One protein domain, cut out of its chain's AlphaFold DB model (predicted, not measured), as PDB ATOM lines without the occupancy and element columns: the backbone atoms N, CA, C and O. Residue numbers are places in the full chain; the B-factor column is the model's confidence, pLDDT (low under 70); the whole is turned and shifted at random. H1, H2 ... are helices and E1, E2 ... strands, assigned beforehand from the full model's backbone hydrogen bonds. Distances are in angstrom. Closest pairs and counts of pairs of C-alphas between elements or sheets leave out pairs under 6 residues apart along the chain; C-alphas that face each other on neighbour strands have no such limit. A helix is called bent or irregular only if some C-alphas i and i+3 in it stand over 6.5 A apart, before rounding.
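AT A GLANCE: This is residues 217 to 233, 259 to 266, 315 to 337 and 405 to 573 of the 580 residues of the protein "Outer membrane protein OmpA" of Poseidonocella pacifica (UniProt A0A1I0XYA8). A small three-stranded sheet, E5 E4 E6, makes the core, and the long helix H6 runs along one of its faces; on the other side of that sheet H3 lies near E5 and has H1 packed on it. One end of H6, residues 515 to 524, also packs on a second small sheet, the meander E1 E2 E3, while the other end, residues 532 to 537, meets H5, on which H2 packs; residues 228 to 233 stick out. The printed part has 217 residues with six named helices and six named strands, in the order H1 E1 E2 E3 H2 H3 H4 H5 E4 H6 E5 E6; under half of the residues, 108, are in named elements, and the class is mixed, helices and strands. The sheet E5 E4 E6 is mixed and the sheet E1 E2 E3 antiparallel. The whole is compact, with a radius of gyration of the C-alphas of 16.9 A, and rounded, spanning 43 by 43 by 36 A.

IN THESE COORDINATES: Begin at C-alpha 503, at (34.063, 39.254, -50.245), where E4, residues 503 to 507, sets out; its sheet also holds E5, residues 544 to 548, and E6, residues 568 to 572, 14.0 A long. Find C-alpha 515 at (10.027, 32.910, -46.295); from there H6 runs to residue 537, 32.4 A away. H5, residues 478 to 497, is 27.7 A long and irregular: C-alphas 483 and 486 are 7.6 A apart, and it has a kink of 51 degrees near residue 485. Look next for H2 at residues 427 to 435, H3 at 446 to 451 and H4 at 453 to 456. The second sheet is E1, residues 316 to 320, E2, residues 324 to 329, and E3, residues 332 to 337. H1, residues 217 to 230, is 20.2 A long and begins at (16.973, 34.353, -66.296).

HOW THE PARTS SIT: In the sheet E5 E4 E6, E4 is the inner strand. It is parallel to E5, with N 505 and O 545 2.8 A apart, and antiparallel to E6, with N 504 and O 571 2.8 A apart. E4, H6 and E5 form a strand-helix-strand unit, two parallel neighbour strands with a helix between them in the chain, and its crossover is right-handed. H6 is on this sheet at a height of 6.3 A, over E5 and E4 and along the strands, at 26 degrees to E4 on the local plane; the closest C-alphas of H6 and E5, of Asp 523 and Gly 548, are 3.5 A apart. H3 is on the opposite face, over E5, at a height of 10.0 A. Now look at the meander, each strand the antiparallel neighbour of the one before: E1 and E2 form a hairpin, with N 316 and O 328 2.8 A apart, and so do E2 and E3, with N 325 and O 336 2.9 A apart. H6 is on this sheet too, two layers, at a height of 10.7 A over E2 and E3. With residues 532 to 537 alone H6 touches H5, closest at the C-alphas of Gly 488 and Phe 537, 5.4 A, about perpendicular at 71 degrees, only just past steep. With residues 486 to 490 alone H5 touches H2 at a steep tilt of 62 degrees, the same way, closest at the C-alphas of Ala 431 and Gln 490, 6.7 A; both only graze the sheet E5 E4 E6, H2 with residues 433 to 435 and H5 with residues 487 to 495. H1 touches H3 at a steep tilt of 45 degrees, opposite ways, closest at the C-alphas of Glu 223 and Gln 448, 6.6 A. H3 and H4 touch only at the corner. Every O i to N i+4 pair is within hydrogen-bond range in H2, H3 and H6, against 9 of 10 in H1 and 11 of 16 in H5; H4 is too short for such a pair.

THE WHOLE: The two C-alphas farthest apart, of Thr 232 and Gly 426, are 47.3 A apart. Three cuts leave out residues 234 to 258, 267 to 314 and 338 to 404, with C-alpha gaps of 33.5 A, 20.9 A and 26.4 A. Of the links printed whole, H4 to H5 and E5 to E6 are long. The mean pLDDT of the printed part is 89.3; residues 230 to 233, 264 to 266, 416 to 418 and 438 to 439 are under 70.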
ATOM      1  N   GLU A 217      17.346  33.429 -65.211       94.69
ATOM      2  CA  GLU A 217      16.973  34.353 -66.296       94.69
ATOM      3  C   GLU A 217      15.864  35.288 -65.795       94.69
ATOM      4  O   GLU A 217      15.993  36.501 -65.931       94.69
ATOM      5  N   ALA A 218      14.869  34.757 -65.073       92.94
ATOM      6  CA  ALA A 218      13.872  35.570 -64.373       92.94
ATOM      7  C   ALA A 218      14.511  36.515 -63.332       92.94
ATOM      8  O   ALA A 218      14.110  37.674 -63.216       92.94
ATOM      9  N   GLN A 219      15.540  36.060 -62.603       93.62
ATOM     10  CA  GLN A 219      16.327  36.921 -61.701       93.62
ATOM     11  C   GLN A 219      17.045  38.043 -62.470       93.62
ATOM     12  O   GLN A 219      17.064  39.184 -62.016       93.62
ATOM     13  N   ALA A 220      17.612  37.748 -63.645       94.50
ATOM     14  CA  ALA A 220      18.293  38.734 -64.485       94.50
ATOM     15  C   ALA A 220      17.332  39.753 -65.128       94.50
ATOM     16  O   ALA A 220      17.708  40.914 -65.315       94.50
ATOM     17  N   GLU A 221      16.096  39.355 -65.441       92.94
ATOM     18  CA  GLU A 221      15.025  40.262 -65.873       92.94
ATOM     19  C   GLU A 221      14.577  41.187 -64.727       92.94
ATOM     20  O   GLU A 221      14.575  42.409 -64.895       92.94
ATOM     21  N   ALA A 222      14.291  40.639 -63.541       90.56
ATOM     22  CA  ALA A 222      13.900  41.424 -62.366       90.56
ATOM     23  C   ALA A 222      14.998  42.412 -61.917       90.56
ATOM     24  O   ALA A 222      14.716  43.578 -61.634       90.56
ATOM     25  N   GLU A 223      16.262  41.982 -61.930       92.50
ATOM     26  CA  GLU A 223      17.424  42.827 -61.636       92.50
ATOM     27  C   GLU A 223      17.585  43.974 -62.650       92.50
ATOM     28  O   GLU A 223      17.966  45.088 -62.280       92.50
ATOM     29  N   ALA A 224      17.264  43.740 -63.929       91.12
ATOM     30  CA  ALA A 224      17.281  44.784 -64.951       91.12
ATOM     31  C   ALA A 224      16.174  45.827 -64.718       91.12
ATOM     32  O   ALA A 224      16.430  47.028 -64.828       91.12
ATOM     33  N   GLU A 225      14.969  45.395 -64.330       86.94
ATOM     34  CA  GLU A 225      13.895  46.313 -63.938       86.94
ATOM     35  C   GLU A 225      14.253  47.134 -62.691       86.94
ATOM     36  O   GLU A 225      14.029  48.346 -62.669       86.94
ATOM     37  N   GLN A 226      14.831  46.509 -61.658       82.38
ATOM     38  CA  GLN A 226      15.244  47.207 -60.435       82.38
ATOM     39  C   GLN A 226      16.447  48.142 -60.672       82.38
ATOM     40  O   GLN A 226      16.563  49.193 -60.033       82.38
ATOM     41  N   SER A 227      17.328  47.803 -61.616       81.88
ATOM     42  CA  SER A 227      18.413  48.679 -62.072       81.88
ATOM     43  C   SER A 227      17.869  49.935 -62.752       81.88
ATOM     44  O   SER A 227      18.163  51.043 -62.304       81.88
ATOM     45  N   ALA A 228      16.980  49.777 -63.737       78.50
ATOM     46  CA  ALA A 228      16.385  50.894 -64.474       78.50
ATOM     47  C   ALA A 228      15.588  51.876 -63.587       78.50
ATOM     48  O   ALA A 228      15.488  53.057 -63.913       78.50
ATOM     49  N   ARG A 229      15.032  51.412 -62.455       70.88
ATOM     50  CA  ARG A 229      14.342  52.269 -61.467       70.88
ATOM     51  C   ARG A 229      15.291  53.088 -60.581       70.88
ATOM     52  O   ARG A 229      14.849  54.080 -60.014       70.88
ATOM     53  N   ALA A 230      16.558  52.692 -60.439       66.19
ATOM     54  CA  ALA A 230      17.531  53.380 -59.581       66.19
ATOM     55  C   ALA A 230      18.459  54.338 -60.347       66.19
ATOM     56  O   ALA A 230      18.938  55.306 -59.759       66.19
ATOM     57  N   GLU A 231      18.668  54.130 -61.654       63.28
ATOM     58  CA  GLU A 231      19.424  55.065 -62.513       63.28
ATOM     59  C   GLU A 231      18.817  56.489 -62.525       63.28
ATOM     60  O   GLU A 231      19.496  57.453 -62.871       63.28
ATOM     61  N   THR A 232      17.558  56.657 -62.102       54.69
ATOM     62  CA  THR A 232      16.889  57.962 -61.954       54.69
ATOM     63  C   THR A 232      17.136  58.674 -60.613       54.69
ATOM     64  O   THR A 232      16.535  59.723 -60.384       54.69
ATOM     65  N   SER A 233      17.964  58.119 -59.719       55.38
ATOM     66  CA  SER A 233      17.998  58.473 -58.283       55.38
ATOM     67  C   SER A 233      19.419  58.501 -57.691       55.38
ATOM     68  O   SER A 233      19.679  57.892 -56.649       55.38
ATOM     69  N   ASN A 259      28.014  42.941 -31.553       85.50
ATOM     70  CA  ASN A 259      28.967  41.850 -31.362       85.50
ATOM     71  C   ASN A 259      28.451  40.536 -31.974       85.50
ATOM     72  O   ASN A 259      27.246  40.284 -32.047       85.50
ATOM     73  N   SER A 260      29.361  39.671 -32.426       87.88
ATOM     74  CA  SER A 260      29.022  38.405 -33.094       87.88
ATOM     75  C   SER A 260      28.318  37.367 -32.203       87.88
ATOM     76  O   SER A 260      27.661  36.462 -32.727       87.88
ATOM     77  N   ASP A 261      28.413  37.501 -30.877       82.50
ATOM     78  CA  ASP A 261      27.794  36.629 -29.872       82.50
ATOM     79  C   ASP A 261      26.411  37.111 -29.386       82.50
ATOM     80  O   ASP A 261      25.726  36.399 -28.644       82.50
ATOM     81  N   GLU A 262      25.950  38.276 -29.847       83.25
ATOM     82  CA  GLU A 262      24.644  38.835 -29.501       83.25
ATOM     83  C   GLU A 262      23.511  38.227 -30.342       83.25
ATOM     84  O   GLU A 262      23.613  38.033 -31.556       83.25
ATOM     85  N   ASN A 263      22.374  37.944 -29.697       73.44
ATOM     86  CA  ASN A 263      21.170  37.478 -30.380       73.44
ATOM     87  C   ASN A 263      20.103  38.580 -30.393       73.44
ATOM     88  O   ASN A 263      19.349  38.744 -29.436       73.44
ATOM     89  N   PHE A 264      20.042  39.328 -31.493       65.38
ATOM     90  CA  PHE A 264      19.085  40.419 -31.690       65.38
ATOM     91  C   PHE A 264      17.641  39.890 -31.749       65.38
ATOM     92  O   PHE A 264      17.381  38.847 -32.358       65.38
ATOM     93  N   GLU A 265      16.672  40.582 -31.140       54.53
ATOM     94  CA  GLU A 265      15.295  40.072 -31.080       54.53
ATOM     95  C   GLU A 265      14.672  39.874 -32.480       54.53
ATOM     96  O   GLU A 265      14.924  40.618 -33.430       54.53
ATOM     97  N   THR A 266      13.851  38.832 -32.622       43.75
ATOM     98  CA  THR A 266      13.037  38.527 -33.820       43.75
ATOM     99  C   THR A 266      11.553  38.846 -33.606       43.75
ATOM    100  O   THR A 266      10.701  38.435 -34.391       43.75
ATOM    101  N   ASP A 315       5.071  48.657 -51.955       87.56
ATOM    102  CA  ASP A 315       5.925  47.896 -51.037       87.56
ATOM    103  C   ASP A 315       5.159  47.514 -49.762       87.56
ATOM    104  O   ASP A 315       4.641  48.362 -49.030       87.56
ATOM    105  N   ARG A 316       5.148  46.219 -49.442       89.12
ATOM    106  CA  ARG A 316       4.529  45.673 -48.234       89.12
ATOM    107  C   ARG A 316       5.593  45.195 -47.254       89.12
ATOM    108  O   ARG A 316       6.283  44.213 -47.503       89.12
ATOM    109  N   VAL A 317       5.672  45.820 -46.083       89.81
ATOM    110  CA  VAL A 317       6.461  45.276 -44.966       89.81
ATOM    111  C   VAL A 317       5.811  43.980 -44.471       89.81
ATOM    112  O   VAL A 317       4.665  43.995 -44.017       89.81
ATOM    113  N   VAL A 318       6.545  42.870 -44.564       89.00
ATOM    114  CA  VAL A 318       6.111  41.530 -44.123       89.00
ATOM    115  C   VAL A 318       6.811  41.080 -42.839       89.00
ATOM    116  O   VAL A 318       6.212  40.373 -42.037       89.00
ATOM    117  N   SER A 319       8.034  41.558 -42.586       85.94
ATOM    118  CA  SER A 319       8.751  41.350 -41.323       85.94
ATOM    119  C   SER A 319       9.555  42.594 -40.950       85.94
ATOM    120  O   SER A 319      10.032  43.318 -41.824       85.94
ATOM    121  N   ASN A 320       9.688  42.868 -39.652       86.06
ATOM    122  CA  ASN A 320      10.430  44.008 -39.119       86.06
ATOM    123  C   ASN A 320      10.993  43.651 -37.732       86.06
ATOM    124  O   ASN A 320      10.218  43.403 -36.807       86.06
ATOM    125  N   SER A 321      12.323  43.638 -37.595       77.62
ATOM    126  CA  SER A 321      13.046  43.448 -36.324       77.62
ATOM    127  C   SER A 321      13.659  44.745 -35.771       77.62
ATOM    128  O   SER A 321      14.529  44.710 -34.908       77.62
ATOM    129  N   GLY A 322      13.223  45.903 -36.275       77.38
ATOM    130  CA  GLY A 322      13.722  47.240 -35.935       77.38
ATOM    131  C   GLY A 322      14.980  47.621 -36.714       77.38
ATOM    132  O   GLY A 322      15.069  48.720 -37.257       77.38
ATOM    133  N   ASP A 323      15.927  46.695 -36.825       78.38
ATOM    134  CA  ASP A 323      17.179  46.872 -37.563       78.38
ATOM    135  C   ASP A 323      17.120  46.451 -39.032       78.38
ATOM    136  O   ASP A 323      17.917  46.901 -39.858       78.38
ATOM    137  N   ARG A 324      16.199  45.536 -39.331       87.56
ATOM    138  CA  ARG A 324      16.074  44.834 -40.601       87.56
ATOM    139  C   ARG A 324      14.591  44.712 -40.923       87.56
ATOM    140  O   ARG A 324      13.779  44.378 -40.057       87.56
ATOM    141  N   VAL A 325      14.231  44.995 -42.167       89.00
ATOM    142  CA  VAL A 325      12.853  44.975 -42.662       89.00
ATOM    143  C   VAL A 325      12.816  44.127 -43.915       89.00
ATOM    144  O   VAL A 325      13.553  44.388 -44.860       89.00
ATOM    145  N   VAL A 326      11.945  43.123 -43.935       90.56
ATOM    146  CA  VAL A 326      11.654  42.371 -45.153       90.56
ATOM    147  C   VAL A 326      10.446  43.005 -45.824       90.56
ATOM    148  O   VAL A 326       9.394  43.185 -45.202       90.56
ATOM    149  N   VAL A 327      10.626  43.352 -47.093       90.69
ATOM    150  CA  VAL A 327       9.625  43.982 -47.951       90.69
ATOM    151  C   VAL A 327       9.265  43.024 -49.074       90.69
ATOM    152  O   VAL A 327      10.157  42.526 -49.757       90.69
ATOM    153  N   GLU A 328       7.970  42.814 -49.273       90.38
ATOM    154  CA  GLU A 328       7.379  42.127 -50.418       90.38
ATOM    155  C   GLU A 328       6.853  43.165 -51.423       90.38
ATOM    156  O   GLU A 328       6.228  44.152 -51.033       90.38
ATOM    157  N   ASN A 329       7.121  42.961 -52.710       88.31
ATOM    158  CA  ASN A 329       6.590  43.753 -53.814       88.31
ATOM    159  C   ASN A 329       6.296  42.818 -54.996       88.31
ATOM    160  O   ASN A 329       7.218  42.321 -55.639       88.31
ATOM    161  N   ASN A 330       5.018  42.569 -55.293       84.88
ATOM    162  CA  ASN A 330       4.589  41.685 -56.387       84.88
ATOM    163  C   ASN A 330       5.212  40.271 -56.312       84.88
ATOM    164  O   ASN A 330       5.596  39.695 -57.331       84.88
ATOM    165  N   GLY A 331       5.333  39.716 -55.101       84.44
ATOM    166  CA  GLY A 331       5.969  38.417 -54.846       84.44
ATOM    167  C   GLY A 331       7.504  38.428 -54.862       84.44
ATOM    168  O   GLY A 331       8.111  37.393 -54.609       84.44
ATOM    169  N   GLN A 332       8.140  39.574 -55.123       86.44
ATOM    170  CA  GLN A 332       9.581  39.770 -54.946       86.44
ATOM    171  C   GLN A 332       9.880  40.217 -53.520       86.44
ATOM    172  O   GLN A 332       9.175  41.063 -52.976       86.44
ATOM    173  N   TYR A 333      10.946  39.687 -52.927       90.62
ATOM    174  CA  TYR A 333      11.305  39.950 -51.536       90.62
ATOM    175  C   TYR A 333      12.680  40.606 -51.433       90.62
ATOM    176  O   TYR A 333      13.654  40.102 -51.989       90.62
ATOM    177  N   ARG A 334      12.783  41.694 -50.663       89.62
ATOM    178  CA  ARG A 334      14.055  42.370 -50.362       89.62
ATOM    179  C   ARG A 334      14.243  42.597 -48.865       89.62
ATOM    180  O   ARG A 334      13.301  42.964 -48.164       89.62
ATOM    181  N   VAL A 335      15.475  42.414 -48.387       91.69
ATOM    182  CA  VAL A 335      15.895  42.847 -47.045       91.69
ATOM    183  C   VAL A 335      16.392  44.281 -47.136       91.69
ATOM    184  O   VAL A 335      17.344  44.569 -47.858       91.69
ATOM    185  N   LEU A 336      15.781  45.165 -46.360       89.50
ATOM    186  CA  LEU A 336      16.308  46.485 -46.053       89.50
ATOM    187  C   LEU A 336      17.008  46.409 -44.696       89.50
ATOM    188  O   LEU A 336      16.472  45.833 -43.750       89.50
ATOM    189  N   ARG A 337      18.205  46.986 -44.611       90.12
ATOM    190  CA  ARG A 337      19.028  47.101 -43.399       90.12
ATOM    191  C   ARG A 337      20.039  48.235 -43.588       90.12
ATOM    192  O   ARG A 337      20.160  48.786 -44.681       90.12
ATOM    193  N   ASP A 405      25.510  46.748 -68.169       89.88
ATOM    194  CA  ASP A 405      24.854  45.897 -69.169       89.88
ATOM    195  C   ASP A 405      23.950  44.844 -68.503       89.88
ATOM    196  O   ASP A 405      24.366  44.171 -67.551       89.88
ATOM    197  N   GLN A 406      22.758  44.614 -69.064       92.69
ATOM    198  CA  GLN A 406      21.888  43.503 -68.666       92.69
ATOM    199  C   GLN A 406      22.637  42.160 -68.755       92.69
ATOM    200  O   GLN A 406      23.463  41.940 -69.648       92.69
ATOM    201  N   VAL A 407      22.361  41.251 -67.821       94.56
ATOM    202  CA  VAL A 407      22.873  39.875 -67.854       94.56
ATOM    203  C   VAL A 407      21.941  39.014 -68.704       94.56
ATOM    204  O   VAL A 407      20.732  39.056 -68.520       94.56
ATOM    205  N   ARG A 408      22.506  38.214 -69.614       94.00
ATOM    206  CA  ARG A 408      21.804  37.109 -70.286       94.00
ATOM    207  C   ARG A 408      22.408  35.816 -69.767       94.00
ATOM    208  O   ARG A 408      23.606  35.595 -69.954       94.00
ATOM    209  N   VAL A 409      21.631  34.967 -69.103       92.75
ATOM    210  CA  VAL A 409      22.184  33.788 -68.410       92.75
ATOM    211  C   VAL A 409      22.687  32.754 -69.410       92.75
ATOM    212  O   VAL A 409      23.707  32.107 -69.177       92.75
ATOM    213  N   SER A 410      22.035  32.677 -70.570       92.19
ATOM    214  CA  SER A 410      22.463  31.871 -71.720       92.19
ATOM    215  C   SER A 410      23.855  32.219 -72.280       92.19
ATOM    216  O   SER A 410      24.434  31.400 -72.993       92.19
ATOM    217  N   GLU A 411      24.417  33.388 -71.952       92.00
ATOM    218  CA  GLU A 411      25.776  33.801 -72.347       92.00
ATOM    219  C   GLU A 411      26.826  33.551 -71.243       92.00
ATOM    220  O   GLU A 411      28.023  33.722 -71.483       92.00
ATOM    221  N   LEU A 412      26.410  33.128 -70.041       90.88
ATOM    222  CA  LEU A 412      27.310  32.841 -68.921       90.88
ATOM    223  C   LEU A 412      27.870  31.408 -68.996       90.88
ATOM    224  O   LEU A 412      27.105  30.461 -69.221       90.88
ATOM    225  N   PRO A 413      29.177  31.201 -68.737       88.50
ATOM    226  CA  PRO A 413      29.790  29.875 -68.799       88.50
ATOM    227  C   PRO A 413      29.118  28.922 -67.808       88.50
ATOM    228  O   PRO A 413      28.846  29.293 -66.668       88.50
ATOM    229  N   GLU A 414      28.836  27.690 -68.235       80.88
ATOM    230  CA  GLU A 414      28.261  26.674 -67.352       80.88
ATOM    231  C   GLU A 414      29.282  26.253 -66.293       80.88
ATOM    232  O   GLU A 414      30.355  25.732 -66.601       80.88
ATOM    233  N   THR A 415      28.946  26.490 -65.028       73.31
ATOM    234  CA  THR A 415      29.810  26.213 -63.884       73.31
ATOM    235  C   THR A 415      29.219  25.101 -63.031       73.31
ATOM    236  O   THR A 415      28.156  25.248 -62.439       73.31
ATOM    237  N   SER A 416      29.952  23.996 -62.908       63.91
ATOM    238  CA  SER A 416      29.750  23.011 -61.844       63.91
ATOM    239  C   SER A 416      30.965  23.081 -60.925       63.91
ATOM    240  O   SER A 416      31.882  22.266 -61.012       63.91
ATOM    241  N   GLN A 417      31.038  24.147 -60.123       63.56
ATOM    242  CA  GLN A 417      32.059  24.245 -59.085       63.56
ATOM    243  C   GLN A 417      31.577  23.494 -57.839       63.56
ATOM    244  O   GLN A 417      30.422  23.663 -57.442       63.56
ATOM    245  N   PRO A 418      32.428  22.662 -57.216       65.00
ATOM    246  CA  PRO A 418      32.107  22.099 -55.917       65.00
ATOM    247  C   PRO A 418      32.054  23.224 -54.879       65.00
ATOM    248  O   PRO A 418      32.875  24.142 -54.904       65.00
ATOM    249  N   ARG A 419      31.117  23.117 -53.935       81.88
ATOM    250  CA  ARG A 419      31.202  23.853 -52.671       81.88
ATOM    251  C   ARG A 419      32.433  23.354 -51.921       81.88
ATOM    252  O   ARG A 419      32.638  22.144 -51.827       81.88
ATOM    253  N   VAL A 420      33.258  24.271 -51.430       86.94
ATOM    254  CA  VAL A 420      34.536  23.957 -50.792       86.94
ATOM    255  C   VAL A 420      34.419  24.248 -49.302       86.94
ATOM    256  O   VAL A 420      34.363  25.406 -48.898       86.94
ATOM    257  N   ASN A 421      34.407  23.211 -48.468       87.94
ATOM    258  CA  ASN A 421      34.479  23.406 -47.025       87.94
ATOM    259  C   ASN A 421      35.926  23.750 -46.639       87.94
ATOM    260  O   ASN A 421      36.841  22.959 -46.870       87.94
ATOM    261  N   PHE A 422      36.145  24.926 -46.043       86.44
ATOM    262  CA  PHE A 422      37.498  25.410 -45.737       86.44
ATOM    263  C   PHE A 422      38.255  24.557 -44.703       86.44
ATOM    264  O   PHE A 422      39.468  24.705 -44.571       86.44
ATOM    265  N   ARG A 423      37.560  23.695 -43.948       86.75
ATOM    266  CA  ARG A 423      38.145  22.837 -42.903       86.75
ATOM    267  C   ARG A 423      38.726  21.539 -43.447       86.75
ATOM    268  O   ARG A 423      39.571  20.937 -42.789       86.75
ATOM    269  N   ASP A 424      38.270  21.121 -44.623       88.25
ATOM    270  CA  ASP A 424      38.678  19.868 -45.261       88.25
ATOM    271  C   ASP A 424      39.954  20.034 -46.114       88.25
ATOM    272  O   ASP A 424      40.475  19.052 -46.645       88.25
ATOM    273  N   ILE A 425      40.469  21.266 -46.224       90.19
ATOM    274  CA  ILE A 425      41.572  21.668 -47.108       90.19
ATOM    275  C   ILE A 425      42.683  22.429 -46.362       90.19
ATOM    276  O   ILE A 425      42.485  22.949 -45.263       90.19
ATOM    277  N   GLY A 426      43.877  22.500 -46.958       92.62
ATOM    278  CA  GLY A 426      45.011  23.265 -46.414       92.62
ATOM    279  C   GLY A 426      44.977  24.760 -46.766       92.62
ATOM    280  O   GLY A 426      44.262  25.169 -47.676       92.62
ATOM    281  N   GLU A 427      45.805  25.582 -46.103       91.25
ATOM    282  CA  GLU A 427      45.870  27.040 -46.355       91.25
ATOM    283  C   GLU A 427      46.156  27.391 -47.828       91.25
ATOM    284  O   GLU A 427      45.477  28.250 -48.390       91.25
ATOM    285  N   ASP A 428      47.098  26.697 -48.479       92.88
ATOM    286  CA  ASP A 428      47.431  26.912 -49.899       92.88
ATOM    287  C   ASP A 428      46.253  26.576 -50.834       92.88
ATOM    288  O   ASP A 428      46.037  27.238 -51.852       92.88
ATOM    289  N   GLU A 429      45.471  25.552 -50.487       94.44
ATOM    290  CA  GLU A 429      44.297  25.124 -51.252       94.44
ATOM    291  C   GLU A 429      43.112  26.069 -51.022       94.44
ATOM    292  O   GLU A 429      42.407  26.399 -51.970       94.44
ATOM    293  N   LEU A 430      42.948  26.600 -49.805       94.56
ATOM    294  CA  LEU A 430      41.967  27.642 -49.494       94.56
ATOM    295  C   LEU A 430      42.290  28.947 -50.231       94.56
ATOM    296  O   LEU A 430      41.398  29.580 -50.798       94.56
ATOM    297  N   ALA A 431      43.569  29.327 -50.280       93.50
ATOM    298  CA  ALA A 431      44.035  30.460 -51.070       93.50
ATOM    299  C   ALA A 431      43.745  30.257 -52.569       93.50
ATOM    300  O   ALA A 431      43.235  31.169 -53.221       93.50
ATOM    301  N   ALA A 432      44.010  29.060 -53.103       93.69
ATOM    302  CA  ALA A 432      43.715  28.714 -54.492       93.69
ATOM    303  C   ALA A 432      42.205  28.687 -54.795       93.69
ATOM    304  O   ALA A 432      41.794  29.173 -55.847       93.69
ATOM    305  N   ALA A 433      41.379  28.175 -53.876       93.44
ATOM    306  CA  ALA A 433      39.925  28.144 -54.004       93.44
ATOM    307  C   ALA A 433      39.335  29.562 -54.021       93.44
ATOM    308  O   ALA A 433      38.600  29.904 -54.942       93.44
ATOM    309  N   LEU A 434      39.727  30.429 -53.081       93.62
ATOM    310  CA  LEU A 434      39.326  31.842 -53.087       93.62
ATOM    311  C   LEU A 434      39.818  32.583 -54.345       93.62
ATOM    312  O   LEU A 434      39.126  33.463 -54.855       93.62
ATOM    313  N   ALA A 435      40.999  32.248 -54.869       91.31
ATOM    314  CA  ALA A 435      41.561  32.889 -56.060       91.31
ATOM    315  C   ALA A 435      40.959  32.407 -57.398       91.31
ATOM    316  O   ALA A 435      41.175  33.063 -58.422       91.31
ATOM    317  N   ALA A 436      40.240  31.280 -57.426       89.19
ATOM    318  CA  ALA A 436      39.744  30.679 -58.661       89.19
ATOM    319  C   ALA A 436      38.548  31.441 -59.268       89.19
ATOM    320  O   ALA A 436      37.679  31.956 -58.571       89.19
ATOM    321  N   GLN A 437      38.489  31.478 -60.603       79.00
ATOM    322  CA  GLN A 437      37.433  32.142 -61.375       79.00
ATOM    323  C   GLN A 437      37.149  31.373 -62.674       79.00
ATOM    324  O   GLN A 437      38.083  30.915 -63.340       79.00
ATOM    325  N   ASN A 438      35.879  31.253 -63.067       69.62
ATOM    326  CA  ASN A 438      35.480  30.437 -64.218       69.62
ATOM    327  C   ASN A 438      35.128  31.267 -65.457       69.62
ATOM    328  O   ASN A 438      33.996  31.713 -65.606       69.62
ATOM    329  N   GLY A 439      36.074  31.414 -66.392       68.06
ATOM    330  CA  GLY A 439      35.779  31.871 -67.763       68.06
ATOM    331  C   GLY A 439      35.132  33.258 -67.878       68.06
ATOM    332  O   GLY A 439      34.533  33.568 -68.905       68.06
ATOM    333  N   VAL A 440      35.228  34.077 -66.830       73.75
ATOM    334  CA  VAL A 440      34.542  35.365 -66.724       73.75
ATOM    335  C   VAL A 440      35.239  36.402 -67.602       73.75
ATOM    336  O   VAL A 440      36.377  36.788 -67.343       73.75
ATOM    337  N   THR A 441      34.556  36.846 -68.657       79.19
ATOM    338  CA  THR A 441      35.058  37.854 -69.609       79.19
ATOM    339  C   THR A 441      34.467  39.246 -69.393       79.19
ATOM    340  O   THR A 441      35.071  40.230 -69.817       79.19
ATOM    341  N   ARG A 442      33.304  39.341 -68.733       89.00
ATOM    342  CA  ARG A 442      32.629  40.599 -68.383       89.00
ATOM    343  C   ARG A 442      32.568  40.794 -66.873       89.00
ATOM    344  O   ARG A 442      32.610  39.831 -66.118       89.00
ATOM    345  N   ARG A 443      32.408  42.046 -66.460       92.88
ATOM    346  CA  ARG A 443      32.142  42.426 -65.071       92.88
ATOM    347  C   ARG A 443      30.637  42.653 -64.857       92.88
ATOM    348  O   ARG A 443      29.861  42.696 -65.822       92.88
ATOM    349  N   PHE A 444      30.249  42.763 -63.596       95.25
ATOM    350  CA  PHE A 444      28.871  42.851 -63.115       95.25
ATOM    351  C   PHE A 444      28.764  43.917 -62.025       95.25
ATOM    352  O   PHE A 444      29.755  44.208 -61.345       95.25
ATOM    353  N   SER A 445      27.566  44.469 -61.841       95.62
ATOM    354  CA  SER A 445      27.267  45.285 -60.663       95.62
ATOM    355  C   SER A 445      27.259  44.436 -59.388       95.62
ATOM    356  O   SER A 445      27.045  43.221 -59.441       95.62
ATOM    357  N   LEU A 446      27.460  45.054 -58.221       95.69
ATOM    358  CA  LEU A 446      27.283  44.367 -56.941       95.69
ATOM    359  C   LEU A 446      25.848  43.842 -56.799       95.69
ATOM    360  O   LEU A 446      25.646  42.743 -56.286       95.69
ATOM    361  N   SER A 447      24.866  44.601 -57.289       94.38
ATOM    362  CA  SER A 447      23.456  44.194 -57.320       94.38
ATOM    363  C   SER A 447      23.233  42.934 -58.175       94.38
ATOM    364  O   SER A 447      22.688  41.949 -57.679       94.38
ATOM    365  N   GLN A 448      23.790  42.877 -59.393       96.12
ATOM    366  CA  GLN A 448      23.759  41.677 -60.244       96.12
ATOM    367  C   GLN A 448      24.431  40.470 -59.584       96.12
ATOM    368  O   GLN A 448      23.921  39.357 -59.694       96.12
ATOM    369  N   ILE A 449      25.552  40.675 -58.884       96.44
ATOM    370  CA  ILE A 449      26.221  39.601 -58.139       96.44
ATOM    371  C   ILE A 449      25.350  39.131 -56.970       96.44
ATOM    372  O   ILE A 449      25.201  37.931 -56.790       96.44
ATOM    373  N   ARG A 450      24.743  40.031 -56.186       95.50
ATOM    374  CA  ARG A 450      23.866  39.638 -55.067       95.50
ATOM    375  C   ARG A 450      22.621  38.901 -55.559       95.50
ATOM    376  O   ARG A 450      22.272  37.874 -54.986       95.50
ATOM    377  N   ASN A 451      21.982  39.364 -56.630       94.38
ATOM    378  CA  ASN A 451      20.622  38.941 -56.969       94.38
ATOM    379  C   ASN A 451      20.545  37.809 -58.013       94.38
ATOM    380  O   ASN A 451      19.594  37.032 -57.972       94.38
ATOM    381  N   ILE A 452      21.538  37.653 -58.899       95.38
ATOM    382  CA  ILE A 452      21.506  36.641 -59.970       95.38
ATOM    383  C   ILE A 452      22.360  35.427 -59.588       95.38
ATOM    384  O   ILE A 452      23.592  35.478 -59.597       95.38
ATOM    385  N   ASP A 453      21.712  34.292 -59.331       93.50
ATOM    386  CA  ASP A 453      22.363  33.074 -58.848       93.50
ATOM    387  C   ASP A 453      23.495  32.577 -59.757       93.50
ATOM    388  O   ASP A 453      24.607  32.302 -59.296       93.50
ATOM    389  N   ARG A 454      23.261  32.554 -61.075       93.12
ATOM    390  CA  ARG A 454      24.287  32.129 -62.031       93.12
ATOM    391  C   ARG A 454      25.531  33.020 -62.008       93.12
ATOM    392  O   ARG A 454      26.604  32.526 -62.338       93.12
ATOM    393  N   VAL A 455      25.413  34.295 -61.622       94.44
ATOM    394  CA  VAL A 455      26.561  35.210 -61.486       94.44
ATOM    395  C   VAL A 455      27.368  34.872 -60.228       94.44
ATOM    396  O   VAL A 455      28.595  34.819 -60.301       94.44
ATOM    397  N   ARG A 456      26.712  34.545 -59.103       93.50
ATOM    398  CA  ARG A 456      27.384  34.081 -57.866       93.50
ATOM    399  C   ARG A 456      28.190  32.809 -58.086       93.50
ATOM    400  O   ARG A 456      29.313  32.691 -57.603       93.50
ATOM    401  N   HIS A 457      27.634  31.883 -58.862       92.00
ATOM    402  CA  HIS A 457      28.249  30.595 -59.175       92.00
ATOM    403  C   HIS A 457      29.415  30.660 -60.190       92.00
ATOM    404  O   HIS A 457      30.008  29.627 -60.504       92.00
ATOM    405  N   LEU A 458      29.814  31.855 -60.653       92.94
ATOM    406  CA  LEU A 458      31.041  32.062 -61.443       92.94
ATOM    407  C   LEU A 458      32.338  31.998 -60.608       92.94
ATOM    408  O   LEU A 458      33.428  31.852 -61.179       92.94
ATOM    409  N   VAL A 459      32.227  32.105 -59.279       93.31
ATOM    410  CA  VAL A 459      33.327  31.997 -58.304       93.31
ATOM    411  C   VAL A 459      32.991  30.987 -57.195       93.31
ATOM    412  O   VAL A 459      31.806  30.809 -56.884       93.31
ATOM    413  N   PRO A 460      34.000  30.343 -56.568       92.94
ATOM    414  CA  PRO A 460      33.740  29.283 -55.600       92.94
ATOM    415  C   PRO A 460      32.996  29.748 -54.355       92.94
ATOM    416  O   PRO A 460      33.240  30.828 -53.817       92.94
ATOM    417  N   GLU A 461      32.125  28.866 -53.873       93.81
ATOM    418  CA  GLU A 461      31.495  28.962 -52.564       93.81
ATOM    419  C   GLU A 461      32.401  28.297 -51.524       93.81
ATOM    420  O   GLU A 461      32.589  27.077 -51.559       93.81
ATOM    421  N   ILE A 462      32.953  29.085 -50.598       95.06
ATOM    422  CA  ILE A 462      33.656  28.557 -49.428       95.06
ATOM    423  C   ILE A 462      32.636  28.383 -48.299       95.06
ATOM    424  O   ILE A 462      32.184  29.378 -47.732       95.06
ATOM    425  N   THR A 463      32.234  27.151 -47.977       93.19
ATOM    426  CA  THR A 463      31.207  26.900 -46.948       93.19
ATOM    427  C   THR A 463      31.794  26.964 -45.545       93.19
ATOM    428  O   THR A 463      32.888  26.465 -45.277       93.19
ATOM    429  N   VAL A 464      31.051  27.587 -44.632       89.06
ATOM    430  CA  VAL A 464      31.471  27.896 -43.260       89.06
ATOM    431  C   VAL A 464      30.724  26.995 -42.267       89.06
ATOM    432  O   VAL A 464      30.076  27.443 -41.322       89.06
ATOM    433  N   ASP A 465      30.806  25.682 -42.493       82.00
ATOM    434  CA  ASP A 465      29.978  24.684 -41.793       82.00
ATOM    435  C   ASP A 465      30.415  24.411 -40.331       82.00
ATOM    436  O   ASP A 465      29.798  23.606 -39.632       82.00
ATOM    437  N   SER A 466      31.468  25.077 -39.834       75.50
ATOM    438  CA  SER A 466      31.841  25.061 -38.407       75.50
ATOM    439  C   SER A 466      30.823  25.761 -37.509       75.50
ATOM    440  O   SER A 466      30.662  25.375 -36.350       75.50
ATOM    441  N   ILE A 467      30.145  26.795 -38.014       83.25
ATOM    442  CA  ILE A 467      29.284  27.652 -37.198       83.25
ATOM    443  C   ILE A 467      27.906  27.007 -37.038       83.25
ATOM    444  O   ILE A 467      27.090  26.997 -37.960       83.25
ATOM    445  N   ASN A 468      27.628  26.463 -35.851       81.38
ATOM    446  CA  ASN A 468      26.380  25.760 -35.572       81.38
ATOM    447  C   ASN A 468      25.362  26.687 -34.900       81.38
ATOM    448  O   ASN A 468      25.137  26.631 -33.690       81.38
ATOM    449  N   PHE A 469      24.690  27.505 -35.710       80.62
ATOM    450  CA  PHE A 469      23.595  28.351 -35.240       80.62
ATOM    451  C   PHE A 469      22.490  27.534 -34.556       80.62
ATOM    452  O   PHE A 469      21.971  26.557 -35.110       80.62
ATOM    453  N   GLN A 470      22.075  27.976 -33.367       76.31
ATOM    454  CA  GLN A 470      20.886  27.440 -32.703       76.31
ATOM    455  C   GLN A 470      19.615  27.791 -33.500       76.31
ATOM    456  O   GLN A 470      19.586  28.743 -34.288       76.31
ATOM    457  N   THR A 471      18.543  27.019 -33.307       73.44
ATOM    458  CA  THR A 471      17.241  27.277 -33.942       73.44
ATOM    459  C   THR A 471      16.753  28.687 -33.601       73.44
ATOM    460  O   THR A 471      16.721  29.057 -32.432       73.44
ATOM    461  N   GLY A 472      16.403  29.481 -34.619       73.50
ATOM    462  CA  GLY A 472      15.970  30.875 -34.448       73.50
ATOM    463  C   GLY A 472      17.061  31.868 -34.014       73.50
ATOM    464  O   GLY A 472      16.743  33.031 -33.790       73.50
ATOM    465  N   SER A 473      18.325  31.440 -33.903       82.00
ATOM    466  CA  SER A 473      19.450  32.286 -33.483       82.00
ATOM    467  C   SER A 473      20.426  32.578 -34.627       82.00
ATOM    468  O   SER A 473      20.591  31.774 -35.559       82.00
ATOM    469  N   ALA A 474      21.085  33.732 -34.516       85.44
ATOM    470  CA  ALA A 474      22.228  34.137 -35.333       85.44
ATOM    471  C   ALA A 474      23.528  34.317 -34.520       85.44
ATOM    472  O   ALA A 474      24.583  34.477 -35.120       85.44
ATOM    473  N   ALA A 475      23.481  34.241 -33.185       88.44
ATOM    474  CA  ALA A 475      24.666  34.393 -32.341       88.44
ATOM    475  C   ALA A 475      25.710  33.288 -32.594       88.44
ATOM    476  O   ALA A 475      25.365  32.105 -32.696       88.44
ATOM    477  N   ILE A 476      26.984  33.678 -32.641       88.94
ATOM    478  CA  ILE A 476      28.147  32.796 -32.784       88.94
ATOM    479  C   ILE A 476      28.889  32.751 -31.451       88.94
ATOM    480  O   ILE A 476      29.270  33.784 -30.910       88.94
ATOM    481  N   ARG A 477      29.134  31.555 -30.907       89.44
ATOM    482  CA  ARG A 477      29.893  31.443 -29.651       89.44
ATOM    483  C   ARG A 477      31.383  31.712 -29.901       89.44
ATOM    484  O   ARG A 477      31.892  31.286 -30.941       89.44
ATOM    485  N   PRO A 478      32.133  32.291 -28.944       89.25
ATOM    486  CA  PRO A 478      33.570  32.530 -29.098       89.25
ATOM    487  C   PRO A 478      34.385  31.281 -29.471       89.25
ATOM    488  O   PRO A 478      35.432  31.370 -30.110       89.25
ATOM    489  N   GLU A 479      33.951  30.083 -29.073       87.19
ATOM    490  CA  GLU A 479      34.594  28.809 -29.438       87.19
ATOM    491  C   GLU A 479      34.433  28.499 -30.929       87.19
ATOM    492  O   GLU A 479      35.373  28.019 -31.555       87.19
ATOM    493  N   GLU A 480      33.276  28.829 -31.502       89.50
ATOM    494  CA  GLU A 480      32.956  28.645 -32.920       89.50
ATOM    495  C   GLU A 480      33.567  29.762 -33.773       89.50
ATOM    496  O   GLU A 480      34.040  29.504 -34.875       89.50
ATOM    497  N   ALA A 481      33.663  30.989 -33.254       90.12
ATOM    498  CA  ALA A 481      34.384  32.069 -33.926       90.12
ATOM    499  C   ALA A 481      35.860  31.694 -34.185       90.12
ATOM    500  O   ALA A 481      36.383  31.942 -35.271       90.12
ATOM    501  N   ARG A 482      36.522  31.006 -33.241       89.56
ATOM    502  CA  ARG A 482      37.911  30.517 -33.397       89.56
ATOM    503  C   ARG A 482      38.087  29.526 -34.556       89.56
ATOM    504  O   ARG A 482      39.169  29.477 -35.150       89.56
ATOM    505  N   ASP A 483      37.042  28.783 -34.922       91.19
ATOM    506  CA  ASP A 483      37.075  27.868 -36.068       91.19
ATOM    507  C   ASP A 483      37.220  28.598 -37.415       91.19
ATOM    508  O   ASP A 483      37.701  27.990 -38.368       91.19
ATOM    509  N   LEU A 484      36.891  29.895 -37.499       94.38
ATOM    510  CA  LEU A 484      37.052  30.713 -38.711       94.38
ATOM    511  C   LEU A 484      38.508  31.125 -38.991       94.38
ATOM    512  O   LEU A 484      38.773  31.785 -39.992       94.38
ATOM    513  N   SER A 485      39.459  30.760 -38.127       94.31
ATOM    514  CA  SER A 485      40.831  31.287 -38.146       94.31
ATOM    515  C   SER A 485      41.575  31.132 -39.474       94.31
ATOM    516  O   SER A 485      42.193  32.093 -39.925       94.31
ATOM    517  N   ALA A 486      41.497  29.975 -40.137       94.69
ATOM    518  CA  ALA A 486      42.127  29.781 -41.448       94.69
ATOM    519  C   ALA A 486      41.539  30.727 -42.515       94.69
ATOM    520  O   ALA A 486      42.282  31.380 -43.248       94.69
ATOM    521  N   LEU A 487      40.209  30.855 -42.549       96.81
ATOM    522  CA  LEU A 487      39.480  31.712 -43.481       96.81
ATOM    523  C   LEU A 487      39.725  33.202 -43.208       96.81
ATOM    524  O   LEU A 487      40.131  33.923 -44.116       96.81
ATOM    525  N   GLY A 488      39.565  33.650 -41.960       97.31
ATOM    526  CA  GLY A 488      39.788  35.041 -41.564       97.31
ATOM    527  C   GLY A 488      41.227  35.497 -41.800       97.31
ATOM    528  O   GLY A 488      41.446  36.551 -42.394       97.31
ATOM    529  N   ASN A 489      42.218  34.673 -41.440       97.19
ATOM    530  CA  ASN A 489      43.621  34.971 -41.735       97.19
ATOM    531  C   ASN A 489      43.881  35.047 -43.247       97.19
ATOM    532  O   ASN A 489      44.602  35.940 -43.690       97.19
ATOM    533  N   GLN A 490      43.292  34.155 -44.052       97.88
ATOM    534  CA  GLN A 490      43.503  34.165 -45.499       97.88
ATOM    535  C   GLN A 490      42.825  35.357 -46.194       97.88
ATOM    536  O   GLN A 490      43.448  35.990 -47.046       97.88
ATOM    537  N   MET A 491      41.600  35.714 -45.795       98.38
ATOM    538  CA  MET A 491      40.917  36.928 -46.260       98.38
ATOM    539  C   MET A 491      41.722  38.180 -45.904       98.38
ATOM    540  O   MET A 491      41.950  39.029 -46.764       98.38
ATOM    541  N   LYS A 492      42.213  38.272 -44.661       98.25
ATOM    542  CA  LYS A 492      43.038  39.392 -44.198       98.25
ATOM    543  C   LYS A 492      44.305  39.556 -45.041       98.25
ATOM    544  O   LYS A 492      44.544  40.652 -45.531       98.25
ATOM    545  N   ARG A 493      45.065  38.474 -45.271       97.75
ATOM    546  CA  ARG A 493      46.266  38.492 -46.134       97.75
ATOM    547  C   ARG A 493      45.939  38.980 -47.549       97.75
ATOM    548  O   ARG A 493      46.643  39.831 -48.070       97.75
ATOM    549  N   MET A 494      44.847  38.492 -48.148       97.44
ATOM    550  CA  MET A 494      44.416  38.935 -49.483       97.44
ATOM    551  C   MET A 494      44.091  40.437 -49.530       97.44
ATOM    552  O   MET A 494      44.421  41.088 -50.517       97.44
ATOM    553  N   ILE A 495      43.491  40.996 -48.474       97.19
ATOM    554  CA  ILE A 495      43.196  42.437 -48.368       97.19
ATOM    555  C   ILE A 495      44.469  43.254 -48.079       97.19
ATOM    556  O   ILE A 495      44.606  44.372 -48.567       97.19
ATOM    557  N   GLU A 496      45.426  42.708 -47.324       95.94
ATOM    558  CA  GLU A 496      46.748  43.319 -47.111       95.94
ATOM    559  C   GLU A 496      47.570  43.374 -48.417       95.94
ATOM    560  O   GLU A 496      48.208  44.392 -48.689       95.94
ATOM    561  N   ASP A 497      47.512  42.325 -49.246       96.44
ATOM    562  CA  ASP A 497      48.156  42.266 -50.568       96.44
ATOM    563  C   ASP A 497      47.439  43.136 -51.622       96.44
ATOM    564  O   ASP A 497      48.079  43.715 -52.504       96.44
ATOM    565  N   ASN A 498      46.107  43.233 -51.546       95.62
ATOM    566  CA  ASN A 498      45.277  44.063 -52.414       95.62
ATOM    567  C   ASN A 498      44.120  44.707 -51.614       95.62
ATOM    568  O   ASN A 498      43.060  44.099 -51.459       95.62
ATOM    569  N   PRO A 499      44.246  45.978 -51.189       95.25
ATOM    570  CA  PRO A 499      43.202  46.670 -50.426       95.25
ATOM    571  C   PRO A 499      41.837  46.772 -51.124       95.25
ATOM    572  O   PRO A 499      40.838  47.076 -50.474       95.25
ATOM    573  N   SER A 500      41.775  46.521 -52.438       95.69
ATOM    574  CA  SER A 500      40.539  46.534 -53.224       95.69
ATOM    575  C   SER A 500      39.777  45.199 -53.242       95.69
ATOM    576  O   SER A 500      38.755  45.113 -53.921       95.69
ATOM    577  N   GLU A 501      40.234  44.153 -52.545       97.62
ATOM    578  CA  GLU A 501      39.513  42.873 -52.476       97.62
ATOM    579  C   GLU A 501      38.109  43.021 -51.863       97.62
ATOM    580  O   GLU A 501      37.903  43.810 -50.948       97.62
ATOM    581  N   VAL A 502      37.125  42.266 -52.355       98.00
ATOM    582  CA  VAL A 502      35.751  42.270 -51.840       98.00
ATOM    583  C   VAL A 502      35.227  40.847 -51.726       98.00
ATOM    584  O   VAL A 502      35.307  40.052 -52.669       98.00
ATOM    585  N   PHE A 503      34.639  40.549 -50.573       98.44
ATOM    586  CA  PHE A 503      34.063  39.254 -50.245       98.44
ATOM    587  C   PHE A 503      32.561  39.388 -50.006       98.44
ATOM    588  O   PHE A 503      32.116  40.279 -49.285       98.44
ATOM    589  N   LEU A 504      31.779  38.489 -50.598       98.19
ATOM    590  CA  LEU A 504      30.369  38.307 -50.287       98.19
ATOM    591  C   LEU A 504      30.259  37.263 -49.173       98.19
ATOM    592  O   LEU A 504      30.722  36.135 -49.341       98.19
ATOM    593  N   ILE A 505      29.671  37.657 -48.050       98.12
ATOM    594  CA  ILE A 505      29.357  36.808 -46.904       98.12
ATOM    595  C   ILE A 505      27.881  36.440 -47.015       98.12
ATOM    596  O   ILE A 505      27.007  37.309 -46.974       98.12
ATOM    597  N   GLU A 506      27.620  35.153 -47.195       97.38
ATOM    598  CA  GLU A 506      26.301  34.601 -47.467       97.38
ATOM    599  C   GLU A 506      25.747  33.878 -46.241       97.38
ATOM    600  O   GLU A 506      26.471  33.157 -45.551       97.38
ATOM    601  N   GLY A 507      24.447  34.011 -46.000       95.56
ATOM    602  CA  GLY A 507      23.713  33.217 -45.021       95.56
ATOM    603  C   GLY A 507      22.550  32.475 -45.667       95.56
ATOM    604  O   GLY A 507      21.909  32.986 -46.587       95.56
ATOM    605  N   HIS A 508      22.252  31.284 -45.151       93.88
ATOM    606  CA  HIS A 508      21.234  30.381 -45.690       93.88
ATOM    607  C   HIS A 508      20.443  29.695 -44.558       93.88
ATOM    608  O   HIS A 508      20.912  29.572 -43.416       93.88
ATOM    609  N   THR A 509      19.226  29.250 -44.859       92.12
ATOM    610  CA  THR A 509      18.373  28.443 -43.971       92.12
ATOM    611  C   THR A 509      17.904  27.174 -44.681       92.12
ATOM    612  O   THR A 509      18.051  27.014 -45.887       92.12
ATOM    613  N   ASP A 510      17.334  26.248 -43.916       90.00
ATOM    614  CA  ASP A 510      16.388  25.275 -44.452       90.00
ATOM    615  C   ASP A 510      15.049  25.947 -44.802       90.00
ATOM    616  O   ASP A 510      14.803  27.094 -44.430       90.00
ATOM    617  N   ALA A 511      14.186  25.217 -45.508       89.94
ATOM    618  CA  ALA A 511      12.869  25.668 -45.964       89.94
ATOM    619  C   ALA A 511      11.764  25.511 -44.894       89.94
ATOM    620  O   ALA A 511      10.611  25.221 -45.200       89.94
ATOM    621  N   VAL A 512      12.122  25.620 -43.609       89.56
ATOM    622  CA  VAL A 512      11.182  25.459 -42.488       89.56
ATOM    623  C   VAL A 512      10.972  26.801 -41.804       89.56
ATOM    624  O   VAL A 512      11.857  27.293 -41.108       89.56
ATOM    625  N   GLY A 513       9.788  27.381 -41.978       88.12
ATOM    626  CA  GLY A 513       9.432  28.700 -41.456       88.12
ATOM    627  C   GLY A 513       8.502  29.428 -42.420       88.12
ATOM    628  O   GLY A 513       7.899  28.796 -43.280       88.12
ATOM    629  N   SER A 514       8.387  30.750 -42.276       90.81
ATOM    630  CA  SER A 514       7.938  31.599 -43.383       90.81
ATOM    631  C   SER A 514       9.151  32.123 -44.147       90.81
ATOM    632  O   SER A 514      10.220  32.330 -43.558       90.81
ATOM    633  N   TYR A 515       8.967  32.394 -45.438       90.75
ATOM    634  CA  TYR A 515      10.027  32.910 -46.295       90.75
ATOM    635  C   TYR A 515      10.654  34.198 -45.727       90.75
ATOM    636  O   TYR A 515      11.877  34.284 -45.602       90.75
ATOM    637  N   SER A 516       9.852  35.177 -45.281       91.88
ATOM    638  CA  SER A 516      10.372  36.404 -44.659       91.88
ATOM    639  C   SER A 516      11.170  36.158 -43.374       91.88
ATOM    640  O   SER A 516      12.174  36.838 -43.146       91.88
ATOM    641  N   ALA A 517      10.784  35.184 -42.543       90.44
ATOM    642  CA  ALA A 517      11.532  34.833 -41.338       90.44
ATOM    643  C   ALA A 517      12.887  34.201 -41.690       90.44
ATOM    644  O   ALA A 517      13.913  34.573 -41.115       90.44
ATOM    645  N   ASN A 518      12.905  33.308 -42.679       92.50
ATOM    646  CA  ASN A 518      14.115  32.655 -43.172       92.50
ATOM    647  C   ASN A 518      15.064  33.637 -43.877       92.50
ATOM    648  O   ASN A 518      16.275  33.623 -43.627       92.50
ATOM    649  N   LEU A 519      14.534  34.575 -44.662       93.81
ATOM    650  CA  LEU A 519      15.310  35.648 -45.281       93.81
ATOM    651  C   LEU A 519      15.883  36.628 -44.235       93.81
ATOM    652  O   LEU A 519      17.054  37.001 -44.306       93.81
ATOM    653  N   ALA A 520      15.107  37.000 -43.212       92.50
ATOM    654  CA  ALA A 520      15.596  37.849 -42.125       92.50
ATOM    655  C   ALA A 520      16.691  37.163 -41.285       92.50
ATOM    656  O   ALA A 520      17.689  37.809 -40.949       92.50
ATOM    657  N   LEU A 521      16.515  35.873 -40.966       92.06
ATOM    658  CA  LEU A 521      17.432  35.070 -40.150       92.06
ATOM    659  C   LEU A 521      18.747  34.765 -40.876       92.06
ATOM    660  O   LEU A 521      19.818  34.934 -40.296       92.06
ATOM    661  N   SER A 522      18.680  34.327 -42.133       94.75
ATOM    662  CA  SER A 522      19.865  34.065 -42.960       94.75
ATOM    663  C   SER A 522      20.753  35.300 -43.094       94.75
ATOM    664  O   SER A 522      21.955  35.232 -42.853       94.75
ATOM    665  N   ASP A 523      20.166  36.450 -43.412       95.00
ATOM    666  CA  ASP A 523      20.924  37.675 -43.652       95.00
ATOM    667  C   ASP A 523      21.504  38.255 -42.339       95.00
ATOM    668  O   ASP A 523      22.553  38.896 -42.361       95.00
ATOM    669  N   ARG A 524      20.912  37.924 -41.179       92.38
ATOM    670  CA  ARG A 524      21.512  38.170 -39.855       92.38
ATOM    671  C   ARG A 524      22.659  37.200 -39.534       92.38
ATOM    672  O   ARG A 524      23.644  37.601 -38.934       92.38
ATOM    673  N   ARG A 525      22.579  35.933 -39.955       93.94
ATOM    674  CA  ARG A 525      23.693  34.970 -39.809       93.94
ATOM    675  C   ARG A 525      24.916  35.380 -40.626       93.94
ATOM    676  O   ARG A 525      26.034  35.235 -40.141       93.94
ATOM    677  N   ALA A 526      24.708  35.926 -41.825       95.94
ATOM    678  CA  ALA A 526      25.780  36.524 -42.622       95.94
ATOM    679  C   ALA A 526      26.467  37.675 -41.863       95.94
ATOM    680  O   ALA A 526      27.693  37.734 -41.797       95.94
ATOM    681  N   GLU A 527      25.669  38.553 -41.244       95.19
ATOM    682  CA  GLU A 527      26.142  39.660 -40.407       95.19
ATOM    683  C   GLU A 527      27.005  39.169 -39.234       95.19
ATOM    684  O   GLU A 527      28.148  39.602 -39.105       95.19
ATOM    685  N   SER A 528      26.527  38.193 -38.454       94.56
ATOM    686  CA  SER A 528      27.283  37.612 -37.335       94.56
ATOM    687  C   SER A 528      28.602  36.957 -37.769       94.56
ATOM    688  O   SER A 528      29.602  37.078 -37.063       94.56
ATOM    689  N   VAL A 529      28.652  36.307 -38.940       96.06
ATOM    690  CA  VAL A 529      29.906  35.746 -39.487       96.06
ATOM    691  C   VAL A 529      30.899  36.852 -39.847       96.06
ATOM    692  O   VAL A 529      32.079  36.732 -39.524       96.06
ATOM    693  N   ALA A 530      30.449  37.947 -40.466       97.06
ATOM    694  CA  ALA A 530      31.325  39.075 -40.785       97.06
ATOM    695  C   ALA A 530      31.800  39.831 -39.533       97.06
ATOM    696  O   ALA A 530      32.963  40.239 -39.469       97.06
ATOM    697  N   LEU A 531      30.941  39.968 -38.517       95.19
ATOM    698  CA  LEU A 531      31.317  40.472 -37.196       95.19
ATOM    699  C   LEU A 531      32.418  39.593 -36.582       95.19
ATOM    700  O   LEU A 531      33.492  40.103 -36.274       95.19
ATOM    701  N   ALA A 532      32.248  38.266 -36.554       95.81
ATOM    702  CA  ALA A 532      33.267  37.347 -36.038       95.81
ATOM    703  C   ALA A 532      34.598  37.418 -36.826       95.81
ATOM    704  O   ALA A 532      35.681  37.409 -36.234       95.81
ATOM    705  N   LEU A 533      34.541  37.544 -38.158       97.50
ATOM    706  CA  LEU A 533      35.722  37.757 -39.010       97.50
ATOM    707  C   LEU A 533      36.444  39.084 -38.690       97.50
ATOM    708  O   LEU A 533      37.679  39.142 -38.692       97.50
ATOM    709  N   THR A 534      35.689  40.133 -38.360       96.38
ATOM    710  CA  THR A 534      36.212  41.461 -37.999       96.38
ATOM    711  C   THR A 534      36.802  41.483 -36.585       96.38
ATOM    712  O   THR A 534      37.925  41.945 -36.381       96.38
ATOM    713  N   GLU A 535      36.071  40.964 -35.600       94.50
ATOM    714  CA  GLU A 535      36.423  40.963 -34.176       94.50
ATOM    715  C   GLU A 535      37.673  40.122 -33.894       94.50
ATOM    716  O   GLU A 535      38.661  40.630 -33.353       94.50
ATOM    717  N   TYR A 536      37.645  38.846 -34.293       95.38
ATOM    718  CA  TYR A 536      38.649  37.852 -33.906       95.38
ATOM    719  C   TYR A 536      39.865  37.842 -34.839       95.38
ATOM    720  O   TYR A 536      40.978  37.574 -34.385       95.38
ATOM    721  N   PHE A 537      39.678  38.153 -36.127       96.81
ATOM    722  CA  PHE A 537      40.734  38.038 -37.148       96.81
ATOM    723  C   PHE A 537      41.113  39.364 -37.803       96.81
ATOM    724  O   PHE A 537      42.078  39.407 -38.563       96.81
ATOM    725  N   ARG A 538      40.427  40.465 -37.467       96.19
ATOM    726  CA  ARG A 538      40.699  41.809 -38.007       96.19
ATOM    727  C   ARG A 538      40.633  41.859 -39.538       96.19
ATOM    728  O   ARG A 538      41.401  42.593 -40.159       96.19
ATOM    729  N   VAL A 539      39.723  41.085 -40.137       98.06
ATOM    730  CA  VAL A 539      39.319  41.273 -41.538       98.06
ATOM    731  C   VAL A 539      38.652  42.651 -41.643       98.06
ATOM    732  O   VAL A 539      37.716  42.902 -40.886       98.06
ATOM    733  N   PRO A 540      39.118  43.565 -42.514       96.62
ATOM    734  CA  PRO A 540      38.505  44.886 -42.634       96.62
ATOM    735  C   PRO A 540      37.030  44.804 -43.084       96.62
ATOM    736  O   PRO A 540      36.744  44.177 -44.110       96.62
ATOM    737  N   PRO A 541      36.084  45.400 -42.335       96.44
ATOM    738  CA  PRO A 541      34.650  45.222 -42.568       96.44
ATOM    739  C   PRO A 541      34.161  45.855 -43.874       96.44
ATOM    740  O   PRO A 541      33.215  45.362 -44.483       96.44
ATOM    741  N   GLU A 542      34.811  46.917 -44.353       96.44
ATOM    742  CA  GLU A 542      34.463  47.585 -45.607       96.44
ATOM    743  C   GLU A 542      34.633  46.694 -46.843       96.44
ATOM    744  O   GLU A 542      33.869  46.833 -47.803       96.44
ATOM    745  N   ASN A 543      35.565  45.737 -46.778       97.81
ATOM    746  CA  ASN A 543      35.834  44.731 -47.802       97.81
ATOM    747  C   ASN A 543      34.829  43.553 -47.768       97.81
ATOM    748  O   ASN A 543      34.938  42.639 -48.587       97.81
ATOM    749  N   MET A 544      33.851  43.555 -46.853       98.25
ATOM    750  CA  MET A 544      32.802  42.534 -46.757       98.25
ATOM    751  C   MET A 544      31.424  43.096 -47.132       98.25
ATOM    752  O   MET A 544      30.985  44.140 -46.650       98.25
ATOM    753  N   ILE A 545      30.715  42.362 -47.990       97.25
ATOM    754  CA  ILE A 545      29.311  42.594 -48.339       97.25
ATOM    755  C   ILE A 545      28.488  41.460 -47.749       97.25
ATOM    756  O   ILE A 545      28.831  40.296 -47.912       97.25
ATOM    757  N   LEU A 546      27.385  41.793 -47.093       96.06
ATOM    758  CA  LEU A 546      26.481  40.819 -46.492       96.06
ATOM    759  C   LEU A 546      25.330  40.466 -47.444       96.06
ATOM    760  O   LEU A 546      24.818  41.346 -48.141       96.06
ATOM    761  N   GLN A 547      24.855  39.225 -47.422       96.25
ATOM    762  CA  GLN A 547      23.578  38.827 -48.024       96.25
ATOM    763  C   GLN A 547      23.053  37.547 -47.365       96.25
ATOM    764  O   GLN A 547      23.799  36.597 -47.165       96.25
ATOM    765  N   GLY A 548      21.760  37.470 -47.073       96.00
ATOM    766  CA  GLY A 548      21.079  36.205 -46.812       96.00
ATOM    767  C   GLY A 548      20.133  35.844 -47.939       96.00
ATOM    768  O   GLY A 548      19.497  36.716 -48.528       96.00
ATOM    769  N   TYR A 549      20.041  34.552 -48.223       95.44
ATOM    770  CA  TYR A 549      19.167  34.005 -49.260       95.44
ATOM    771  C   TYR A 549      17.969  33.248 -48.686       95.44
ATOM    772  O   TYR A 549      17.104  32.806 -49.440       95.44
ATOM    773  N   GLY A 550      17.892  33.101 -47.361       93.94
ATOM    774  CA  GLY A 550      16.916  32.245 -46.696       93.94
ATOM    775  C   GLY A 550      16.970  30.840 -47.280       93.94
ATOM    776  O   GLY A 550      18.023  30.203 -47.294       93.94
ATOM    777  N   GLU A 551      15.832  30.413 -47.809       91.56
ATOM    778  CA  GLU A 551      15.615  29.129 -48.474       91.56
ATOM    779  C   GLU A 551      15.710  29.194 -50.013       91.56
ATOM    780  O   GLU A 551      15.469  28.193 -50.675       91.56
ATOM    781  N   SER A 552      16.072  30.339 -50.611       90.81
ATOM    782  CA  SER A 552      16.127  30.486 -52.082       90.81
ATOM    783  C   SER A 552      17.357  29.846 -52.754       90.81
ATOM    784  O   SER A 552      17.322  29.596 -53.958       90.81
ATOM    785  N   ASP A 553      18.415  29.518 -51.999       90.31
ATOM    786  CA  ASP A 553      19.582  28.742 -52.465       90.31
ATOM    787  C   ASP A 553      19.844  27.533 -51.545       90.31
ATOM    788  O   ASP A 553      20.780  27.488 -50.737       90.31
ATOM    789  N   LEU A 554      18.972  26.526 -51.645       90.56
ATOM    790  CA  LEU A 554      19.138  25.271 -50.914       90.56
ATOM    791  C   LEU A 554      20.294  24.437 -51.486       90.56
ATOM    792  O   LEU A 554      20.296  24.040 -52.655       90.56
ATOM    793  N   ALA A 555      21.231  24.056 -50.614       88.81
ATOM    794  CA  ALA A 555      22.285  23.103 -50.943       88.81
ATOM    795  C   ALA A 555      21.732  21.700 -51.268       88.81
ATOM    796  O   ALA A 555      22.284  21.000 -52.118       88.81
ATOM    797  N   VAL A 556      20.631  21.324 -50.613       90.69
ATOM    798  CA  VAL A 556      19.834  20.113 -50.819       90.69
ATOM    799  C   VAL A 556      18.382  20.537 -51.021       90.69
ATOM    800  O   VAL A 556      17.763  21.097 -50.121       90.69
ATOM    801  N   GLN A 557      17.830  20.254 -52.198       91.94
ATOM    802  CA  GLN A 557      16.480  20.664 -52.595       91.94
ATOM    803  C   GLN A 557      15.411  19.867 -51.825       91.94
ATOM    804  O   GLN A 557      15.015  18.773 -52.231       91.94
ATOM    805  N   THR A 558      14.990  20.389 -50.670       91.19
ATOM    806  CA  THR A 558      13.968  19.789 -49.805       91.19
ATOM    807  C   THR A 558      13.262  20.838 -48.943       91.19
ATOM    808  O   THR A 558      13.905  21.711 -48.368       91.19
ATOM    809  N   GLU A 559      11.942  20.693 -48.810       89.62
ATOM    810  CA  GLU A 559      11.078  21.458 -47.892       89.62
ATOM    811  C   GLU A 559      11.295  21.068 -46.410       89.62
ATOM    812  O   GLU A 559      10.773  21.698 -45.495       89.62
ATOM    813  N   ALA A 560      12.044  19.992 -46.144       89.69
ATOM    814  CA  ALA A 560      12.302  19.505 -44.793       89.69
ATOM    815  C   ALA A 560      13.482  20.225 -44.109       89.69
ATOM    816  O   ALA A 560      14.355  20.818 -44.744       89.69
ATOM    817  N   ALA A 561      13.550  20.100 -42.781       88.38
ATOM    818  CA  ALA A 561      14.636  20.647 -41.973       88.38
ATOM    819  C   ALA A 561      15.986  19.953 -42.260       88.38
ATOM    820  O   ALA A 561      16.283  18.903 -41.687       88.38
ATOM    821  N   GLU A 562      16.839  20.569 -43.078       89.44
ATOM    822  CA  GLU A 562      18.137  20.025 -43.501       89.44
ATOM    823  C   GLU A 562      19.311  20.840 -42.917       89.44
ATOM    824  O   GLU A 562      19.321  22.072 -42.900       89.44
ATOM    825  N   ARG A 563      20.330  20.169 -42.361       86.25
ATOM    826  CA  ARG A 563      21.516  20.832 -41.790       86.25
ATOM    827  C   ARG A 563      22.420  21.396 -42.876       86.25
ATOM    828  O   ARG A 563      22.902  22.500 -42.675       86.25
ATOM    829  N   GLN A 564      22.563  20.732 -44.020       87.62
ATOM    830  CA  GLN A 564      23.371  21.245 -45.134       87.62
ATOM    831  C   GLN A 564      22.834  22.569 -45.714       87.62
ATOM    832  O   GLN A 564      23.604  23.344 -46.269       87.62
ATOM    833  N   ASN A 565      21.539  22.864 -45.545       90.19
ATOM    834  CA  ASN A 565      20.937  24.131 -45.979       90.19
ATOM    835  C   ASN A 565      21.176  25.277 -44.978       90.19
ATOM    836  O   ASN A 565      21.363  26.424 -45.374       90.19
ATOM    837  N   ARG A 566      21.252  24.972 -43.675       89.31
ATOM    838  CA  ARG A 566      21.537  25.939 -42.596       89.31
ATOM    839  C   ARG A 566      23.038  26.229 -42.501       89.31
ATOM    840  O   ARG A 566      23.683  25.839 -41.528       89.31
ATOM    841  N   ARG A 567      23.567  26.906 -43.518       89.62
ATOM    842  CA  ARG A 567      24.990  27.227 -43.691       89.62
ATOM    843  C   ARG A 567      25.235  28.736 -43.762       89.62
ATOM    844  O   ARG A 567      24.322  29.518 -44.029       89.62
ATOM    845  N   ALA A 568      26.487  29.125 -43.577       94.12
ATOM    846  CA  ALA A 568      27.015  30.391 -44.075       94.12
ATOM    847  C   ALA A 568      28.090  30.092 -45.128       94.12
ATOM    848  O   ALA A 568      28.660  28.999 -45.130       94.12
ATOM    849  N   ALA A 569      28.365  31.034 -46.025       95.50
ATOM    850  CA  ALA A 569      29.398  30.883 -47.044       95.50
ATOM    851  C   ALA A 569      30.152  32.192 -47.299       95.50
ATOM    852  O   ALA A 569      29.682  33.275 -46.954       95.50
ATOM    853  N   VAL A 570      31.329  32.091 -47.912       97.62
ATOM    854  CA  VAL A 570      32.123  33.233 -48.374       97.62
ATOM    855  C   VAL A 570      32.488  33.039 -49.841       97.62
ATOM    856  O   VAL A 570      32.975  31.978 -50.230       97.62
ATOM    857  N   ARG A 571      32.298  34.081 -50.655       96.94
ATOM    858  CA  ARG A 571      32.777  34.153 -52.044       96.94
ATOM    859  C   ARG A 571      33.685  35.362 -52.215       96.94
ATOM    860  O   ARG A 571      33.334  36.459 -51.787       96.94
ATOM    861  N   ARG A 572      34.822  35.208 -52.894       96.81
ATOM    862  CA  ARG A 572      35.641  36.349 -53.333       96.81
ATOM    863  C   ARG A 572      35.063  36.896 -54.641       96.81
ATOM    864  O   ARG A 572      35.158  36.240 -55.671       96.81
ATOM    865  N   ILE A 573      34.462  38.084 -54.600       96.56
ATOM    866  CA  ILE A 573      33.707  38.662 -55.729       96.56
ATOM    867  C   ILE A 573      34.452  39.782 -56.472       96.56
ATOM    868  O   ILE A 573      33.974  40.259 -57.499       96.56
TER     869      ILE A 573